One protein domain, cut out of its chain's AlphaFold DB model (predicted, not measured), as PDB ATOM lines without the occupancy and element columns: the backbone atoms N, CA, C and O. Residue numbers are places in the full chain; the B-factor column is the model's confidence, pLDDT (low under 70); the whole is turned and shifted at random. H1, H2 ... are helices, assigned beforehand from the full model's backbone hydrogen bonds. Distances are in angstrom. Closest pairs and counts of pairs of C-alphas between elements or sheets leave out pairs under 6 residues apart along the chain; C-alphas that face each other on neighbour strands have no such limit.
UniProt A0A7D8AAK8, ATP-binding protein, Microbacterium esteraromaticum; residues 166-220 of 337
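This is residues 166 to 220 of the 337 residues of the protein "ATP-binding protein" of Microbacterium esteraromaticum (UniProt A0A7D8AAK8). H1, H2 and H3 follow one another round a loose triangle, and H4 folds back from H3 toward H2; residues 166 to 180, with no named element, make a long loop at one end. The printed part, 55 residues with four named helices and no named strand, is all helix, elongated at 37 by 20 by 18 A, and only just loose, close to compact, with a radius of gyration of the C-alphas of 12.5 A.

H1, residues 181 to 193, and H2, residues 195 to 200, only just touch, with 3 pairs of C-alphas within 8 A, only at the corner, H1 with residues 189 to 190 alone; the closest C-alphas, Leu 190 and Ala 197, are 6.1 A apart. H3, residues 202 to 211, is close to H1 but not clearly touching, the closest C-alphas, Pro 183 and Leu 211, 5.7 A apart. H4, residues 214 to 220, touches H3 only at the corner, the closest C-alphas, Arg 209 and Leu 215, 5.8 A apart; H4 and H1 are apart. Every O i to N i+4 pair is within hydrogen-bond range in H1 and H2, but 2 of 6 in H3 and 1 of 3 in H4, beside 5 of 7 and 2 of 4 O i to N i+3 pairs.

H1 begins at C-alpha 181 (36.079, 58.281, 68.817) and is 18.3 A long, H2 9.1 A, H3 15.4 A; H4, 10.7 A, ends at C-alpha 220 (49.392, 38.714, 56.059).

The printed part has no cut, the three links between helices are tight, and pLDDT is under 70 at residues 172, 174 to 176 and 216 to 220.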
ATOM      1  N   THR A 166      37.638  54.904  76.849       88.50
ATOM      2  CA  THR A 166      37.106  56.257  76.622       88.50
ATOM      3  C   THR A 166      37.646  56.857  75.330       88.50
ATOM      4  O   THR A 166      38.859  56.917  75.137       88.50
ATOM      5  N   GLY A 167      36.747  57.344  74.475       88.31
ATOM      6  CA  GLY A 167      37.067  58.120  73.278       88.31
ATOM      7  C   GLY A 167      36.460  59.517  73.352       88.31
ATOM      8  O   GLY A 167      35.507  59.746  74.095       88.31
ATOM      9  N   TRP A 168      37.006  60.437  72.564       84.88
ATOM     10  CA  TRP A 168      36.607  61.842  72.550       84.88
ATOM     11  C   TRP A 168      36.012  62.212  71.190       84.88
ATOM     12  O   TRP A 168      36.635  61.987  70.153       84.88
ATOM     13  N   CYS A 169      34.813  62.792  71.201       83.44
ATOM     14  CA  CYS A 169      34.256  63.494  70.050       83.44
ATOM     15  C   CYS A 169      34.763  64.937  70.093       83.44
ATOM     16  O   CYS A 169      34.202  65.760  70.813       83.44
ATOM     17  N   LEU A 170      35.839  65.223  69.365       79.69
ATOM     18  CA  LEU A 170      36.310  66.591  69.166       79.69
ATOM     19  C   LEU A 170      35.564  67.216  67.985       79.69
ATOM     20  O   LEU A 170      35.411  66.583  66.938       79.69
ATOM     21  N   ASP A 171      35.113  68.455  68.163       75.00
ATOM     22  CA  ASP A 171      34.452  69.222  67.114       75.00
ATOM     23  C   ASP A 171      35.506  69.839  66.180       75.00
ATOM     24  O   ASP A 171      36.035  70.926  66.415       75.00
ATOM     25  N   TYR A 172      35.882  69.086  65.142       67.19
ATOM     26  CA  TYR A 172      36.883  69.480  64.145       67.19
ATOM     27  C   TYR A 172      36.314  70.452  63.088       67.19
ATOM     28  O   TYR A 172      36.460  70.247  61.881       67.19
ATOM     29  N   GLY A 173      35.687  71.539  63.541       70.94
ATOM     30  CA  GLY A 173      35.271  72.661  62.699       70.94
ATOM     31  C   GLY A 173      34.326  72.270  61.555       70.94
ATOM     32  O   GLY A 173      33.301  71.632  61.761       70.94
ATOM     33  N   SER A 174      34.650  72.691  60.329       64.25
ATOM     34  CA  SER A 174      33.730  72.632  59.179       64.25
ATOM     35  C   SER A 174      33.367  71.228  58.680       64.25
ATOM     36  O   SER A 174      32.395  71.102  57.936       64.25
ATOM     37  N   THR A 175      34.096  70.184  59.086       67.19
ATOM     38  CA  THR A 175      33.783  68.791  58.731       67.19
ATOM     39  C   THR A 175      33.945  67.894  59.962       67.19
ATOM     40  O   THR A 175      35.043  67.378  60.195       67.19
ATOM     41  N   PRO A 176      32.881  67.657  60.754       63.34
ATOM     42  CA  PRO A 176      32.949  66.719  61.869       63.34
ATOM     43  C   PRO A 176      33.256  65.315  61.338       63.34
ATOM     44  O   PRO A 176      32.506  64.759  60.535       63.34
ATOM     45  N   ALA A 177      34.370  64.731  61.781       72.62
ATOM     46  CA  ALA A 177      34.779  63.399  61.354       72.62
ATOM     47  C   ALA A 177      33.800  62.342  61.916       72.62
ATOM     48  O   ALA A 177      33.770  62.119  63.134       72.62
ATOM     49  N   PRO A 178      32.990  61.668  61.074       78.81
ATOM     50  CA  PRO A 178      32.007  60.710  61.561       78.81
ATOM     51  C   PRO A 178      32.727  59.537  62.226       78.81
ATOM     52  O   PRO A 178      33.721  59.024  61.714       78.81
ATOM     53  N   TYR A 179      32.218  59.111  63.381       82.25
ATOM     54  CA  TYR A 179      32.803  58.032  64.182       82.25
ATOM     55  C   TYR A 179      34.242  58.281  64.682       82.25
ATOM     56  O   TYR A 179      34.888  57.326  65.109       82.25
ATOM     57  N   ALA A 180      34.722  59.533  64.727       82.38
ATOM     58  CA  ALA A 180      36.038  59.914  65.265       82.38
ATOM     59  C   ALA A 180      36.493  59.218  66.577       82.38
ATOM     60  O   ALA A 180      37.665  58.839  66.642       82.38
ATOM     61  N   PRO A 181      35.645  58.991  67.608       85.56
ATOM     62  CA  PRO A 181      36.079  58.281  68.817       85.56
ATOM     63  C   PRO A 181      36.239  56.764  68.633       85.56
ATOM     64  O   PRO A 181      36.923  56.127  69.431       85.56
ATOM     65  N   LEU A 182      35.613  56.144  67.622       88.19
ATOM     66  CA  LEU A 182      35.623  54.683  67.492       88.19
ATOM     67  C   LEU A 182      37.023  54.129  67.173       88.19
ATOM     68  O   LEU A 182      37.408  53.152  67.817       88.19
ATOM     69  N   PRO A 183      37.836  54.726  66.273       87.75
ATOM     70  CA  PRO A 183      39.199  54.265  66.039       87.75
ATOM     71  C   PRO A 183      40.103  54.247  67.278       87.75
ATOM     72  O   PRO A 183      40.887  53.312  67.435       87.75
ATOM     73  N   SER A 184      40.004  55.242  68.166       85.75
ATOM     74  CA  SER A 184      40.820  55.291  69.389       85.75
ATOM     75  C   SER A 184      40.345  54.277  70.432       85.75
ATOM     76  O   SER A 184      41.168  53.522  70.952       85.75
ATOM     77  N   ILE A 185      39.028  54.166  70.653       90.44
ATOM     78  CA  ILE A 185      38.422  53.150  71.532       90.44
ATOM     79  C   ILE A 185      38.808  51.734  71.079       90.44
ATOM     80  O   ILE A 185      39.309  50.941  71.875       90.44
ATOM     81  N   LEU A 186      38.629  51.415  69.795       88.94
ATOM     82  CA  LEU A 186      38.890  50.077  69.255       88.94
ATOM     83  C   LEU A 186      40.384  49.718  69.262       88.94
ATOM     84  O   LEU A 186      40.726  48.561  69.499       88.94
ATOM     85  N   ARG A 187      41.293  50.685  69.063       87.06
ATOM     86  CA  ARG A 187      42.735  50.458  69.271       87.06
ATOM     87  C   ARG A 187      43.054  50.160  70.736       87.06
ATOM     88  O   ARG A 187      43.824  49.239  70.994       87.06
ATOM     89  N   GLY A 188      42.429  50.869  71.679       88.31
ATOM     90  CA  GLY A 188      42.526  50.568  73.111       88.31
ATOM     91  C   GLY A 188      42.042  49.153  73.447       88.31
ATOM     92  O   GLY A 188      42.735  48.420  74.149       88.31
ATOM     93  N   ALA A 189      40.914  48.725  72.866       88.38
ATOM     94  CA  ALA A 189      40.399  47.362  73.009       88.38
ATOM     95  C   ALA A 189      41.400  46.307  72.512       88.38
ATOM     96  O   ALA A 189      41.693  45.353  73.226       88.38
ATOM     97  N   LEU A 190      41.967  46.493  71.314       87.00
ATOM     98  CA  LEU A 190      42.960  45.573  70.745       87.00
ATOM     99  C   LEU A 190      44.269  45.538  71.546       87.00
ATOM    100  O   LEU A 190      44.886  44.482  71.653       87.00
ATOM    101  N   ALA A 191      44.691  46.666  72.123       86.38
ATOM    102  CA  ALA A 191      45.873  46.727  72.979       86.38
ATOM    103  C   ALA A 191      45.662  45.997  74.318       86.38
ATOM    104  O   ALA A 191      46.574  45.325  74.793       86.38
ATOM    105  N   ALA A 192      44.468  46.102  74.910       86.81
ATOM    106  CA  ALA A 192      44.141  45.477  76.192       86.81
ATOM    107  C   ALA A 192      43.781  43.982  76.080       86.81
ATOM    108  O   ALA A 192      44.128  43.203  76.964       86.81
ATOM    109  N   LEU A 193      43.090  43.581  75.008       84.94
ATOM    110  CA  LEU A 193      42.571  42.218  74.809       84.94
ATOM    111  C   LEU A 193      43.422  41.364  73.850       84.94
ATOM    112  O   LEU A 193      43.208  40.160  73.739       84.94
ATOM    113  N   GLY A 194      44.385  41.965  73.147       81.81
ATOM    114  CA  GLY A 194      45.313  41.258  72.268       81.81
ATOM    115  C   GLY A 194      44.707  40.761  70.949       81.81
ATOM    116  O   GLY A 194      43.701  41.268  70.448       81.81
ATOM    117  N   ALA A 195      45.374  39.773  70.345       72.62
ATOM    118  CA  ALA A 195      45.036  39.270  69.011       72.62
ATOM    119  C   ALA A 195      43.649  38.606  68.946       72.62
ATOM    120  O   ALA A 195      42.959  38.746  67.934       72.62
ATOM    121  N   ASP A 196      43.222  37.959  70.030       75.38
ATOM    122  CA  ASP A 196      41.963  37.212  70.103       75.38
ATOM    123  C   ASP A 196      40.744  38.131  69.918       75.38
ATOM    124  O   ASP A 196      39.766  37.748  69.275       75.38
ATOM    125  N   ALA A 197      40.830  39.397  70.349       77.44
ATOM    126  CA  ALA A 197      39.791  40.403  70.108       77.44
ATOM    127  C   ALA A 197      39.635  40.797  68.628       77.44
ATOM    128  O   ALA A 197      38.553  41.194  68.189       77.44
ATOM    129  N   ALA A 198      40.688  40.662  67.817       73.81
ATOM    130  CA  ALA A 198      40.574  40.843  66.371       73.81
ATOM    131  C   ALA A 198      39.885  39.646  65.694       73.81
ATOM    132  O   ALA A 198      39.380  39.786  64.575       73.81
ATOM    133  N   GLU A 199      39.885  38.468  66.322       76.38
ATOM    134  CA  GLU A 199      39.234  37.256  65.812       76.38
ATOM    135  C   GLU A 199      37.776  37.154  66.281       76.38
ATOM    136  O   GLU A 199      36.902  36.894  65.451       76.38
ATOM    137  N   SER A 200      37.486  37.494  67.543       81.00
ATOM    138  CA  SER A 200      36.121  37.538  68.096       81.00
ATOM    139  C   SER A 200      35.199  38.544  67.394       81.00
ATOM    140  O   SER A 200      33.986  38.353  67.372       81.00
ATOM    141  N   ALA A 201      35.759  39.557  66.722       78.88
ATOM    142  CA  ALA A 201      35.028  40.487  65.857       78.88
ATOM    143  C   ALA A 201      34.238  39.814  64.708       78.88
ATOM    144  O   ALA A 201      33.378  40.459  64.101       78.88
ATOM    145  N   GLY A 202      34.529  38.549  64.372       83.31
ATOM    146  CA  GLY A 202      33.680  37.717  63.513       83.31
ATOM    147  C   GLY A 202      33.308  38.371  62.167       83.31
ATOM    148  O   GLY A 202      34.176  38.953  61.506       83.31
ATOM    149  N   PRO A 203      32.029  38.312  61.735       82.94
ATOM    150  CA  PRO A 203      31.563  38.961  60.503       82.94
ATOM    151  C   PRO A 203      31.767  40.486  60.486       82.94
ATOM    152  O   PRO A 203      32.092  41.059  59.441       82.94
ATOM    153  N   ALA A 204      31.645  41.145  61.646       83.44
ATOM    154  CA  ALA A 204      31.781  42.597  61.772       83.44
ATOM    155  C   ALA A 204      33.203  43.090  61.451       83.44
ATOM    156  O   ALA A 204      33.382  44.250  61.075       83.44
ATOM    157  N   ARG A 205      34.215  42.208  61.490       83.25
ATOM    158  CA  ARG A 205      35.604  42.513  61.107       83.25
ATOM    159  C   ARG A 205      35.728  43.148  59.716       83.25
ATOM    160  O   ARG A 205      36.655  43.924  59.493       83.25
ATOM    161  N   THR A 206      34.824  42.854  58.779       82.69
ATOM    162  CA  THR A 206      34.823  43.491  57.448       82.69
ATOM    163  C   THR A 206      34.411  44.962  57.517       82.69
ATOM    164  O   THR A 206      35.085  45.795  56.918       82.69
ATOM    165  N   ALA A 207      33.376  45.299  58.292       84.62
ATOM    166  CA  ALA A 207      32.948  46.682  58.509       84.62
ATOM    167  C   ALA A 207      33.969  47.461  59.358       84.62
ATOM    168  O   ALA A 207      34.376  48.563  58.993       84.62
ATOM    169  N   LEU A 208      34.479  46.847  60.432       86.12
ATOM    170  CA  LEU A 208      35.488  47.451  61.310       86.12
ATOM    171  C   LEU A 208      36.795  47.800  60.583       86.12
ATOM    172  O   LEU A 208      37.514  48.682  61.038       86.12
ATOM    173  N   ARG A 209      37.103  47.181  59.433       86.25
ATOM    174  CA  ARG A 209      38.267  47.552  58.606       86.25
ATOM    175  C   ARG A 209      38.179  48.938  57.967       86.25
ATOM    176  O   ARG A 209      39.224  49.453  57.578       86.25
ATOM    177  N   LEU A 210      36.985  49.520  57.855       85.31
ATOM    178  CA  LEU A 210      36.806  50.903  57.398       85.31
ATOM    179  C   LEU A 210      37.295  51.904  58.457       85.31
ATOM    180  O   LEU A 210      37.842  52.943  58.107       85.31
ATOM    181  N   LEU A 211      37.152  51.556  59.742       85.00
ATOM    182  CA  LEU A 211      37.592  52.366  60.883       85.00
ATOM    183  C   LEU A 211      39.030  52.019  61.317       85.00
ATOM    184  O   LEU A 211      39.819  52.906  61.635       85.00
ATOM    185  N   LEU A 212      39.391  50.729  61.299       85.00
ATOM    186  CA  LEU A 212      40.720  50.189  61.612       85.00
ATOM    187  C   LEU A 212      41.270  49.357  60.432       85.00
ATOM    188  O   LEU A 212      41.156  48.123  60.426       85.00
ATOM    189  N   PRO A 213      41.964  49.980  59.460       80.12
ATOM    190  CA  PRO A 213      42.606  49.268  58.344       80.12
ATOM    191  C   PRO A 213      43.589  48.166  58.787       80.12
ATOM    192  O   PRO A 213      43.824  47.181  58.079       80.12
ATOM    193  N   GLU A 214      44.146  48.316  59.988       79.38
ATOM    194  CA  GLU A 214      45.097  47.420  60.651       79.38
ATOM    195  C   GLU A 214      44.539  45.995  60.843       79.38
ATOM    196  O   GLU A 214      45.253  45.016  60.599       79.38
ATOM    197  N   LEU A 215      43.234  45.858  61.122       73.50
ATOM    198  CA  LEU A 215      42.534  44.567  61.251       73.50
ATOM    199  C   LEU A 215      42.597  43.709  59.976       73.50
ATOM    200  O   LEU A 215      42.464  42.480  60.039       73.50
ATOM    201  N   GLY A 216      42.808  44.346  58.816       64.44
ATOM    202  CA  GLY A 216      43.016  43.685  57.530       64.44
ATOM    203  C   GLY A 216      44.453  43.208  57.295       64.44
ATOM    204  O   GLY A 216      44.652  42.243  56.556       64.44
ATOM    205  N   ARG A 217      45.453  43.840  57.926       60.50
ATOM    206  CA  ARG A 217      46.884  43.539  57.722       60.50
ATOM    207  C   ARG A 217      47.355  42.319  58.518       60.50
ATOM    208  O   ARG A 217      48.182  41.562  58.009       60.50
ATOM    209  N   ALA A 218      46.777  42.068  59.696       56.91
ATOM    210  CA  ALA A 218      47.151  40.964  60.593       56.91
ATOM    211  C   ALA A 218      47.128  39.560  59.939       56.91
ATOM    212  O   ALA A 218      47.944  38.705  60.270       56.91
ATOM    213  N   ARG A 219      46.266  39.323  58.936       49.44
ATOM    214  CA  ARG A 219      46.225  38.045  58.192       49.44
ATOM    215  C   ARG A 219      47.434  37.805  57.268       49.44
ATOM    216  O   ARG A 219      47.566  36.708  56.727       49.44
ATOM    217  N   SER A 220      48.296  38.802  57.042       44.44
ATOM    218  CA  SER A 220      49.392  38.714  56.059       44.44
ATOM    219  C   SER A 220      50.751  38.303  56.641       44.44
ATOM    220  O   SER A 220      51.551  37.700  55.923       44.44
TER     221      SER A 220